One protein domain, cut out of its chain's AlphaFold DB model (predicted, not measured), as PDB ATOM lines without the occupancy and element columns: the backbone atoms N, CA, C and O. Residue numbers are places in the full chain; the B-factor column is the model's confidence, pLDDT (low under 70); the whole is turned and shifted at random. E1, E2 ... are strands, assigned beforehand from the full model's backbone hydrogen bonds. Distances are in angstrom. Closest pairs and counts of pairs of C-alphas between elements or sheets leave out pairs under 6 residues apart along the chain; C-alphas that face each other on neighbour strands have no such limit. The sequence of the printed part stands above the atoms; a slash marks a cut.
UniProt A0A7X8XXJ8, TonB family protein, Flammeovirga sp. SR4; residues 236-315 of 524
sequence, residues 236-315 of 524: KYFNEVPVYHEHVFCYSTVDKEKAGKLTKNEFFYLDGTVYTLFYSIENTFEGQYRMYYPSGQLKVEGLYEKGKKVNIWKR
ATOM      1  N   LYS A 236     -10.695 -46.885  30.868       31.16
ATOM      2  CA  LYS A 236     -11.416 -48.104  30.475       31.16
ATOM      3  C   LYS A 236     -12.122 -47.870  29.141       31.16
ATOM      4  O   LYS A 236     -12.972 -46.991  29.038       31.16
ATOM      5  N   TYR A 237     -11.765 -48.651  28.125       32.25
ATOM      6  CA  TYR A 237     -12.436 -48.620  26.826       32.25
ATOM      7  C   TYR A 237     -13.803 -49.308  26.923       32.25
ATOM      8  O   TYR A 237     -13.907 -50.384  27.510       32.25
ATOM      9  N   PHE A 238     -14.835 -48.703  26.332       32.34
ATOM     10  CA  PHE A 238     -16.183 -49.268  26.261       32.34
ATOM     11  C   PHE A 238     -16.700 -49.152  24.821       32.34
ATOM     12  O   PHE A 238     -16.890 -48.042  24.324       32.34
ATOM     13  N   ASN A 239     -16.835 -50.295  24.136       26.66
ATOM     14  CA  ASN A 239     -17.281 -50.446  22.740       26.66
ATOM     15  C   ASN A 239     -16.841 -49.338  21.760       26.66
ATOM     16  O   ASN A 239     -17.656 -48.747  21.058       26.66
ATOM     17  N   GLU A 240     -15.532 -49.075  21.714       28.67
ATOM     18  CA  GLU A 240     -14.856 -48.206  20.733       28.67
ATOM     19  C   GLU A 240     -15.339 -46.742  20.641       28.67
ATOM     20  O   GLU A 240     -14.802 -45.986  19.834       28.67
ATOM     21  N   VAL A 241     -16.270 -46.295  21.493       26.62
ATOM     22  CA  VAL A 241     -16.707 -44.892  21.570       26.62
ATOM     23  C   VAL A 241     -15.707 -44.100  22.421       26.62
ATOM     24  O   VAL A 241     -15.634 -44.311  23.636       26.62
ATOM     25  N   PRO A 242     -14.924 -43.172  21.841       27.45
ATOM     26  CA  PRO A 242     -13.970 -42.395  22.611       27.45
ATOM     27  C   PRO A 242     -14.683 -41.260  23.351       27.45
ATOM     28  O   PRO A 242     -15.288 -40.378  22.741       27.45
ATOM     29  N   VAL A 243     -14.555 -41.233  24.678       30.94
ATOM     30  CA  VAL A 243     -14.972 -40.084  25.492       30.94
ATOM     31  C   VAL A 243     -13.949 -38.958  25.327       30.94
ATOM     32  O   VAL A 243     -13.028 -38.797  26.128       30.94
ATOM     33  N   TYR A 244     -14.089 -38.192  24.244       31.14
ATOM     34  CA  TYR A 244     -13.310 -36.980  23.991       31.14
ATOM     35  C   TYR A 244     -13.884 -35.777  24.745       31.14
ATOM     36  O   TYR A 244     -14.362 -34.817  24.151       31.14
ATOM     37  N   HIS A 245     -13.752 -35.803  26.068       33.28
ATOM     38  CA  HIS A 245     -13.664 -34.573  26.847       33.28
ATOM     39  C   HIS A 245     -12.377 -34.603  27.665       33.28
ATOM     40  O   HIS A 245     -11.983 -35.629  28.218       33.28
ATOM     41  N   GLU A 246     -11.694 -33.464  27.719       35.59
ATOM     42  CA  GLU A 246     -10.336 -33.327  28.267       35.59
ATOM     43  C   GLU A 246     -10.271 -33.500  29.795       35.59
ATOM     44  O   GLU A 246      -9.193 -33.516  30.390       35.59
ATOM     45  N   HIS A 247     -11.443 -33.615  30.418       41.91
ATOM     46  CA  HIS A 247     -11.700 -33.365  31.825       41.91
ATOM     47  C   HIS A 247     -12.743 -34.355  32.381       41.91
ATOM     48  O   HIS A 247     -13.689 -33.924  33.033       41.91
ATOM     49  N   VAL A 248     -12.610 -35.661  32.096       35.06
ATOM     50  CA  VAL A 248     -13.563 -36.704  32.541       35.06
ATOM     51  C   VAL A 248     -12.872 -37.913  33.199       35.06
ATOM     52  O   VAL A 248     -11.866 -38.408  32.687       35.06
ATOM     53  N   PHE A 249     -13.431 -38.412  34.310       44.34
ATOM     54  CA  PHE A 249     -13.073 -39.664  34.999       44.34
ATOM     55  C   PHE A 249     -14.267 -40.643  35.066       44.34
ATOM     56  O   PHE A 249     -15.368 -40.307  34.640       44.34
ATOM     57  N   CYS A 250     -14.067 -41.889  35.520       40.41
ATOM     58  CA  CYS A 250     -15.090 -42.945  35.417       40.41
ATOM     59  C   CYS A 250     -15.053 -43.995  36.537       40.41
ATOM     60  O   CYS A 250     -13.981 -44.328  37.044       40.41
ATOM     61  N   TYR A 251     -16.213 -44.591  36.836       45.56
ATOM     62  CA  TYR A 251     -16.319 -45.893  37.503       45.56
ATOM     63  C   TYR A 251     -17.444 -46.760  36.893       45.56
ATOM     64  O   TYR A 251     -18.318 -46.279  36.171       45.56
ATOM     65  N   SER A 252     -17.417 -48.066  37.178       48.38
ATOM     66  CA  SER A 252     -18.470 -49.031  36.816       48.38
ATOM     67  C   SER A 252     -19.009 -49.689  38.089       48.38
ATOM     68  O   SER A 252     -18.218 -50.071  38.949       48.38
ATOM     69  N   THR A 253     -20.321 -49.898  38.180       54.09
ATOM     70  CA  THR A 253     -20.958 -50.741  39.205       54.09
ATOM     71  C   THR A 253     -21.711 -51.891  38.533       54.09
ATOM     72  O   THR A 253     -22.341 -51.719  37.489       54.09
ATOM     73  N   VAL A 254     -21.590 -53.100  39.084       57.78
ATOM     74  CA  VAL A 254     -22.262 -54.294  38.550       57.78
ATOM     75  C   VAL A 254     -23.562 -54.483  39.309       57.78
ATOM     76  O   VAL A 254     -23.533 -54.693  40.522       57.78
ATOM     77  N   ASP A 255     -24.679 -54.422  38.593       56.81
ATOM     78  CA  ASP A 255     -25.987 -54.724  39.158       56.81
ATOM     79  C   ASP A 255     -26.131 -56.249  39.297       56.81
ATOM     80  O   ASP A 255     -25.781 -57.007  38.383       56.81
ATOM     81  N   LYS A 256     -26.554 -56.723  40.472       52.69
ATOM     82  CA  LYS A 256     -26.505 -58.153  40.827       52.69
ATOM     83  C   LYS A 256     -27.789 -58.910  40.497       52.69
ATOM     84  O   LYS A 256     -27.764 -60.137  40.493       52.69
ATOM     85  N   GLU A 257     -28.885 -58.211  40.213       52.31
ATOM     86  CA  GLU A 257     -30.236 -58.792  40.251       52.31
ATOM     87  C   GLU A 257     -30.775 -59.269  38.890       52.31
ATOM     88  O   GLU A 257     -31.931 -59.677  38.789       52.31
ATOM     89  N   LYS A 258     -29.961 -59.249  37.822       47.28
ATOM     90  CA  LYS A 258     -30.387 -59.673  36.474       47.28
ATOM     91  C   LYS A 258     -29.537 -60.797  35.887       47.28
ATOM     92  O   LYS A 258     -28.305 -60.762  35.906       47.28
ATOM     93  N   ALA A 259     -30.226 -61.786  35.313       43.12
ATOM     94  CA  ALA A 259     -29.627 -62.816  34.475       43.12
ATOM     95  C   ALA A 259     -29.079 -62.171  33.189       43.12
ATOM     96  O   ALA A 259     -29.809 -61.490  32.473       43.12
ATOM     97  N   GLY A 260     -27.781 -62.355  32.932       58.16
ATOM     98  CA  GLY A 260     -27.011 -61.439  32.086       58.16
ATOM     99  C   GLY A 260     -26.648 -60.179  32.881       58.16
ATOM    100  O   GLY A 260     -27.485 -59.310  33.103       58.16
ATOM    101  N   LYS A 261     -25.392 -60.102  33.349       72.06
ATOM    102  CA  LYS A 261     -24.940 -59.116  34.350       72.06
ATOM    103  C   LYS A 261     -24.916 -57.691  33.788       72.06
ATOM    104  O   LYS A 261     -23.899 -57.237  33.258       72.06
ATOM    105  N   LEU A 262     -26.036 -56.989  33.934       76.69
ATOM    106  CA  LEU A 262     -26.181 -55.602  33.516       76.69
ATOM    107  C   LEU A 262     -25.240 -54.707  34.342       76.69
ATOM    108  O   LEU A 262     -25.346 -54.598  35.559       76.69
ATOM    109  N   THR A 263     -24.286 -54.066  33.673       80.25
ATOM    110  CA  THR A 263     -23.313 -53.167  34.299       80.25
ATOM    111  C   THR A 263     -23.744 -51.722  34.083       80.25
ATOM    112  O   THR A 263     -23.897 -51.286  32.937       80.25
ATOM    113  N   LYS A 264     -23.913 -50.983  35.184       84.81
ATOM    114  CA  LYS A 264     -24.134 -49.535  35.215       84.81
ATOM    115  C   LYS A 264     -22.772 -48.838  35.154       84.81
ATOM    116  O   LYS A 264     -21.857 -49.162  35.912       84.81
ATOM    117  N   ASN A 265     -22.615 -47.875  34.256       78.38
ATOM    118  CA  ASN A 265     -21.376 -47.121  34.087       78.38
ATOM    119  C   ASN A 265     -21.655 -45.633  34.248       78.38
ATOM    120  O   ASN A 265     -22.613 -45.120  33.667       78.38
ATOM    121  N   GLU A 266     -20.810 -44.959  35.024       76.38
ATOM    122  CA  GLU A 266     -20.939 -43.536  35.322       76.38
ATOM    123  C   GLU A 266     -19.604 -42.840  35.044       76.38
ATOM    124  O   GLU A 266     -18.550 -43.189  35.587       76.38
ATOM    125  N   PHE A 267     -19.651 -41.884  34.121       70.19
ATOM    126  CA  PHE A 267     -18.544 -41.020  33.734       70.19
ATOM    127  C   PHE A 267     -18.830 -39.612  34.261       70.19
ATOM    128  O   PHE A 267     -19.976 -39.171  34.205       70.19
ATOM    129  N   PHE A 268     -17.806 -38.907  34.735       59.78
ATOM    130  CA  PHE A 268     -17.904 -37.661  35.504       59.78
ATOM    131  C   PHE A 268     -16.941 -36.606  34.977       59.78
ATOM    132  O   PHE A 268     -15.796 -36.935  34.684       59.78
ATOM    133  N   TYR A 269     -17.366 -35.350  34.909       57.56
ATOM    134  CA  TYR A 269     -16.495 -34.192  34.725       57.56
ATOM    135  C   TYR A 269     -15.517 -34.023  35.916       57.56
ATOM    136  O   TYR A 269     -15.720 -34.605  36.980       57.56
ATOM    137  N   LEU A 270     -14.424 -33.260  35.751       49.66
ATOM    138  CA  LEU A 270     -13.360 -33.110  36.773       49.66
ATOM    139  C   LEU A 270     -13.828 -32.539  38.124       49.66
ATOM    140  O   LEU A 270     -13.176 -32.795  39.137       49.66
ATOM    141  N   ASP A 271     -14.917 -31.780  38.119       55.81
ATOM    142  CA  ASP A 271     -15.615 -31.235  39.288       55.81
ATOM    143  C   ASP A 271     -16.383 -32.305  40.096       55.81
ATOM    144  O   ASP A 271     -16.634 -32.111  41.281       55.81
ATOM    145  N   GLY A 272     -16.703 -33.449  39.481       58.47
ATOM    146  CA  GLY A 272     -17.548 -34.506  40.043       58.47
ATOM    147  C   GLY A 272     -18.972 -34.551  39.480       58.47
ATOM    148  O   GLY A 272     -19.744 -35.418  39.887       58.47
ATOM    149  N   THR A 273     -19.332 -33.685  38.530       71.12
ATOM    150  CA  THR A 273     -20.648 -33.699  37.875       71.12
ATOM    151  C   THR A 273     -20.756 -34.903  36.936       71.12
ATOM    152  O   THR A 273     -19.842 -35.159  36.154       71.12
ATOM    153  N   VAL A 274     -21.863 -35.657  36.958       76.19
ATOM    154  CA  VAL A 274     -22.069 -36.779  36.015       76.19
ATOM    155  C   VAL A 274     -22.064 -36.243  34.581       76.19
ATOM    156  O   VAL A 274     -22.880 -35.403  34.228       76.19
ATOM    157  N   TYR A 275     -21.171 -36.762  33.740       76.19
ATOM    158  CA  TYR A 275     -21.113 -36.501  32.301       76.19
ATOM    159  C   TYR A 275     -21.969 -37.498  31.504       76.19
ATOM    160  O   TYR A 275     -22.655 -37.120  30.554       76.19
ATOM    161  N   THR A 276     -21.932 -38.792  31.836       82.12
ATOM    162  CA  THR A 276     -22.719 -39.825  31.135       82.12
ATOM    163  C   THR A 276     -23.026 -41.003  32.056       82.12
ATOM    164  O   THR A 276     -22.138 -41.509  32.737       82.12
ATOM    165  N   LEU A 277     -24.274 -41.465  32.012       86.31
ATOM    166  CA  LEU A 277     -24.797 -42.665  32.660       86.31
ATOM    167  C   LEU A 277     -25.278 -43.640  31.576       86.31
ATOM    168  O   LEU A 277     -26.083 -43.262  30.723       86.31
ATOM    169  N   PHE A 278     -24.833 -44.896  31.608       89.12
ATOM    170  CA  PHE A 278     -25.329 -45.917  30.678       89.12
ATOM    171  C   PHE A 278     -25.270 -47.341  31.231       89.12
ATOM    172  O   PHE A 278     -24.428 -47.676  32.067       89.12
ATOM    173  N   TYR A 279     -26.145 -48.191  30.699       88.38
ATOM    174  CA  TYR A 279     -26.212 -49.618  31.005       88.38
ATOM    175  C   TYR A 279     -25.624 -50.477  29.870       88.38
ATOM    176  O   TYR A 279     -25.449 -50.020  28.733       88.38
ATOM    177  N   SER A 280     -25.220 -51.706  30.202       85.50
ATOM    178  CA  SER A 280     -24.452 -52.565  29.293       85.50
ATOM    179  C   SER A 280     -24.409 -54.037  29.701       85.50
ATOM    180  O   SER A 280     -24.425 -54.345  30.891       85.50
ATOM    181  N   ILE A 281     -24.257 -54.937  28.728       84.38
ATOM    182  CA  ILE A 281     -23.934 -56.359  28.928       84.38
ATOM    183  C   ILE A 281     -22.681 -56.670  28.102       84.38
ATOM    184  O   ILE A 281     -22.634 -56.348  26.919       84.38
ATOM    185  N   GLU A 282     -21.653 -57.261  28.723       76.75
ATOM    186  CA  GLU A 282     -20.419 -57.716  28.044       76.75
ATOM    187  C   GLU A 282     -19.792 -56.644  27.120       76.75
ATOM    188  O   GLU A 282     -19.439 -56.880  25.969       76.75
ATOM    189  N   ASN A 283     -19.673 -55.423  27.656       69.75
ATOM    190  CA  ASN A 283     -19.242 -54.182  26.990       69.75
ATOM    191  C   ASN A 283     -20.189 -53.608  25.911       69.75
ATOM    192  O   ASN A 283     -20.013 -52.463  25.494       69.75
ATOM    193  N   THR A 284     -21.241 -54.322  25.513       80.25
ATOM    194  CA  THR A 284     -22.264 -53.823  24.580       80.25
ATOM    195  C   THR A 284     -23.294 -52.950  25.297       80.25
ATOM    196  O   THR A 284     -23.776 -53.316  26.366       80.25
ATOM    197  N   PHE A 285     -23.645 -51.793  24.717       84.69
ATOM    198  CA  PHE A 285     -24.706 -50.925  25.246       84.69
ATOM    199  C   PHE A 285     -26.064 -51.639  25.221       84.69
ATOM    200  O   PHE A 285     -26.491 -52.116  24.167       84.69
ATOM    201  N   GLU A 286     -26.736 -51.662  26.371       92.38
ATOM    202  CA  GLU A 286     -28.004 -52.361  26.598       92.38
ATOM    203  C   GLU A 286     -28.789 -51.612  27.682       92.38
ATOM    204  O   GLU A 286     -28.271 -51.404  28.777       92.38
ATOM    205  N   GLY A 287     -30.027 -51.203  27.409       92.00
ATOM    206  CA  GLY A 287     -30.837 -50.406  28.332       92.00
ATOM    207  C   GLY A 287     -30.636 -48.893  28.188       92.00
ATOM    208  O   GLY A 287     -30.355 -48.378  27.104       92.00
ATOM    209  N   GLN A 288     -30.880 -48.151  29.273       94.31
ATOM    210  CA  GLN A 288     -30.948 -46.684  29.244       94.31
ATOM    211  C   GLN A 288     -29.581 -46.026  29.003       94.31
ATOM    212  O   GLN A 288     -28.539 -46.510  29.454       94.31
ATOM    213  N   TYR A 289     -29.609 -44.870  28.339       94.06
ATOM    214  CA  TYR A 289     -28.458 -44.001  28.121       94.06
ATOM    215  C   TYR A 289     -28.830 -42.544  28.404       94.06
ATOM    216  O   TYR A 289     -29.828 -42.051  27.879       94.06
ATOM    217  N   ARG A 290     -27.993 -41.846  29.177       94.38
ATOM    218  CA  ARG A 290     -28.083 -40.405  29.441       94.38
ATOM    219  C   ARG A 290     -26.709 -39.753  29.360       94.38
ATOM    220  O   ARG A 290     -25.756 -40.245  29.953       94.38
ATOM    221  N   MET A 291     -26.619 -38.626  28.669       87.69
ATOM    222  CA  MET A 291     -25.477 -37.709  28.685       87.69
ATOM    223  C   MET A 291     -25.949 -36.366  29.236       87.69
ATOM    224  O   MET A 291     -27.090 -35.975  28.988       87.69
ATOM    225  N   TYR A 292     -25.067 -35.653  29.925       85.69
ATOM    226  CA  TYR A 292     -25.341 -34.382  30.590       85.69
ATOM    227  C   TYR A 292     -24.371 -33.288  30.114       85.69
ATOM    228  O   TYR A 292     -23.371 -33.567  29.450       85.69
ATOM    229  N   TYR A 293     -24.693 -32.037  30.431       80.12
ATOM    230  CA  TYR A 293     -23.815 -30.872  30.317       80.12
ATOM    231  C   TYR A 293     -22.960 -30.699  31.590       80.12
ATOM    232  O   TYR A 293     -23.308 -31.266  32.627       80.12
ATOM    233  N   PRO A 294     -21.896 -29.865  31.578       76.62
ATOM    234  CA  PRO A 294     -21.129 -29.538  32.789       76.62
ATOM    235  C   PRO A 294     -21.972 -28.889  33.898       76.62
ATOM    236  O   PRO A 294     -21.612 -28.956  35.063       76.62
ATOM    237  N   SER A 295     -23.123 -28.303  33.554       78.81
ATOM    238  CA  SER A 295     -24.126 -27.785  34.494       78.81
ATOM    239  C   SER A 295     -24.983 -28.871  35.170       78.81
ATOM    240  O   SER A 295     -25.941 -28.545  35.866       78.81
ATOM    241  N   GLY A 296     -24.724 -30.156  34.907       83.44
ATOM    242  CA  GLY A 296     -25.534 -31.286  35.377       83.44
ATOM    243  C   GLY A 296     -26.883 -31.449  34.664       83.44
ATOM    244  O   GLY A 296     -27.577 -32.439  34.889       83.44
ATOM    245  N   GLN A 297     -27.265 -30.522  33.778       89.12
ATOM    246  CA  GLN A 297     -28.500 -30.629  33.000       89.12
ATOM    247  C   GLN A 297     -28.412 -31.743  31.951       89.12
ATOM    248  O   GLN A 297     -27.351 -31.996  31.376       89.12
ATOM    249  N   LEU A 298     -29.536 -32.409  31.679       94.06
ATOM    250  CA  LEU A 298     -29.608 -33.473  30.677       94.06
ATOM    251  C   LEU A 298     -29.314 -32.911  29.275       94.06
ATOM    252  O   LEU A 298     -29.848 -31.879  28.891       94.06
ATOM    253  N   LYS A 299     -28.470 -33.610  28.512       92.56
ATOM    254  CA  LYS A 299     -28.007 -33.228  27.168       92.56
ATOM    255  C   LYS A 299     -28.549 -34.166  26.093       92.56
ATOM    256  O   LYS A 299     -29.024 -33.709  25.057       92.56
ATOM    257  N   VAL A 300     -28.512 -35.478  26.334       95.75
ATOM    258  CA  VAL A 300     -29.089 -36.520  25.462       95.75
ATOM    259  C   VAL A 300     -29.677 -37.629  26.325       95.75
ATOM    260  O   VAL A 300     -29.023 -38.051  27.274       95.75
ATOM    261  N   GLU A 301     -30.832 -38.182  25.949       97.38
ATOM    262  CA  GLU A 301     -31.261 -39.496  26.446       97.38
ATOM    263  C   GLU A 301     -31.860 -40.399  25.361       97.38
ATOM    264  O   GLU A 301     -32.244 -39.949  24.276       97.38
ATOM    265  N   GLY A 302     -31.915 -41.696  25.659       96.75
ATOM    266  CA  GLY A 302     -32.551 -42.708  24.824       96.75
ATOM    267  C   GLY A 302     -32.301 -44.130  25.326       96.75
ATOM    268  O   GLY A 302     -31.801 -44.344  26.434       96.75
ATOM    269  N   LEU A 303     -32.656 -45.110  24.494       96.12
ATOM    270  CA  LEU A 303     -32.546 -46.537  24.796       96.12
ATOM    271  C   LEU A 303     -31.637 -47.245  23.775       96.12
ATOM    272  O   LEU A 303     -31.709 -46.970  22.569       96.12
ATOM    273  N   TYR A 304     -30.794 -48.154  24.265       93.19
ATOM    274  CA  TYR A 304     -30.031 -49.106  23.460       93.19
ATOM    275  C   TYR A 304     -30.574 -50.529  23.618       93.19
ATOM    276  O   TYR A 304     -30.854 -50.969  24.730       93.19
ATOM    277  N   GLU A 305     -30.619 -51.269  22.515       93.94
ATOM    278  CA  GLU A 305     -30.780 -52.727  22.496       93.94
ATOM    279  C   GLU A 305     -29.703 -53.318  21.584       93.94
ATOM    280  O   GLU A 305     -29.582 -52.937  20.415       93.94
ATOM    281  N   LYS A 306     -28.891 -54.240  22.108       89.12
ATOM    282  CA  LYS A 306     -27.812 -54.951  21.403       89.12
ATOM    283  C   LYS A 306     -26.895 -53.983  20.642       89.12
ATOM    284  O   LYS A 306     -26.574 -54.186  19.469       89.12
ATOM    285  N   GLY A 307     -26.529 -52.879  21.303       86.81
ATOM    286  CA  GLY A 307     -25.691 -51.805  20.763       86.81
ATOM    287  C   GLY A 307     -26.375 -50.844  19.779       86.81
ATOM    288  O   GLY A 307     -25.715 -49.937  19.271       86.81
ATOM    289  N   LYS A 308     -27.676 -50.995  19.488       91.12
ATOM    290  CA  LYS A 308     -28.423 -50.154  18.534       91.12
ATOM    291  C   LYS A 308     -29.342 -49.167  19.242       91.12
ATOM    292  O   LYS A 308     -30.022 -49.530  20.194       91.12
ATOM    293  N   LYS A 309     -29.388 -47.928  18.747       93.19
ATOM    294  CA  LYS A 309     -30.320 -46.891  19.202       93.19
ATOM    295  C   LYS A 309     -31.744 -47.270  18.806       93.19
ATOM    296  O   LYS A 309     -32.075 -47.220  17.622       93.19
ATOM    297  N   VAL A 310     -32.571 -47.623  19.780       94.88
ATOM    298  CA  VAL A 310     -33.993 -47.940  19.580       94.88
ATOM    299  C   VAL A 310     -34.886 -46.810  20.091       94.88
ATOM    300  O   VAL A 310     -34.430 -45.922  20.817       94.88
ATOM    301  N   ASN A 311     -36.165 -46.852  19.706       95.50
ATOM    302  CA  ASN A 311     -37.197 -45.869  20.055       95.50
ATOM    303  C   ASN A 311     -36.828 -44.422  19.657       95.50
ATOM    304  O   ASN A 311     -36.023 -44.192  18.748       95.50
ATOM    305  N   ILE A 312     -37.484 -43.439  20.280       97.38
ATOM    306  CA  ILE A 312     -37.181 -42.016  20.103       97.38
ATOM    307  C   ILE A 312     -36.048 -41.634  21.057       97.38
ATOM    308  O   ILE A 312     -36.104 -41.893  22.256       97.38
ATOM    309  N   TRP A 313     -35.031 -40.991  20.500       97.62
ATOM    310  CA  TRP A 313     -33.918 -40.370  21.199       97.62
ATOM    311  C   TRP A 313     -34.143 -38.865  21.310       97.62
ATOM    312  O   TRP A 313     -34.612 -38.231  20.363       97.62
ATOM    313  N   LYS A 314     -33.765 -38.291  22.453       98.19
ATOM    314  CA  LYS A 314     -33.937 -36.869  22.768       98.19
ATOM    315  C   LYS A 314     -32.571 -36.192  22.890       98.19
ATOM    316  O   LYS A 314     -31.649 -36.777  23.457       98.19
ATOM    317  N   ARG A 315     -32.425 -34.971  22.369       95.88
ATOM    318  CA  ARG A 315     -31.326 -34.039  22.700       95.88
ATOM    319  C   ARG A 315     -31.946 -32.734  23.200       95.88
ATOM    320  O   ARG A 315     -33.026 -32.361  22.743       95.88
TER     321      ARG A 315
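This is residues 236 to 315 of the 524 residues of the protein "TonB family protein" of Flammeovirga sp. SR4 (UniProt A0A7X8XXJ8). This is a single sheet of six strands, twisted, in which the chain zigzags from E1 at one edge to E6 at the other, with no second sheet and no named helix. Before E1, residues 236 to 247 form a tail with no named element that folds back over one face of the sheet at its E1 side. The printed part has 80 residues, 47 of them in strands, and its class is all strand; the order across the sheet, E1 - E2 - E3 - E4 - E5 - E6, is also the order along the chain, and neighbours are antiparallel. The whole is compact, with a radius of gyration of the C-alphas of 12.5 A and spans of 35 by 27 by 23 A.

Start at E1, residues 248 to 254, an edge strand of the sheet. It forms a hairpin with E2, residues 263 to 269, at 161 degrees between directions; look for N 249 and O 268, 2.8 A apart. Next comes E3, residues 274 to 281, antiparallel to E2, with N 265 and O 278 at 2.8 A. E4, residues 284 to 292, is antiparallel to E3 at 170 degrees, with N 277 and O 290 at 2.8 A, and it bends by 92 degrees at residue 287. E5, residues 298 to 305, is antiparallel to E4 at 172 degrees, with N 289 and O 302 at 3.0 A. E6, residues 308 to 315, is the other edge strand, with N 301 and O 314 at 3.0 A across its pair with E5, and it bends by 94 degrees at residue 311. These six make a meander, each strand the antiparallel neighbour of the one before. E1 and E6 are apart.

Find C-alpha 248 at (-13.563, -36.704, 32.541); from there E1 runs 20.5 A to C-alpha 254. E2 runs 20.2 A, E3 20.9 A, E4 20.6 A and E5 21.0 A. E6 spans 16.9 A, from C-alpha 308 at (-28.423, -50.154, 18.534) to C-alpha 315 at (-31.326, -34.039, 22.700).

The two C-alphas farthest apart are those of Glu 246 and Ala 259, 35.8 A. The printed part has no cut and no long link: the link from E1 to E2 is short, with 8 residues, and the other four are tight. The mean pLDDT of the printed part is 70.4; look for values under 70 at residues 236 to 260, 268 to 272 and 283.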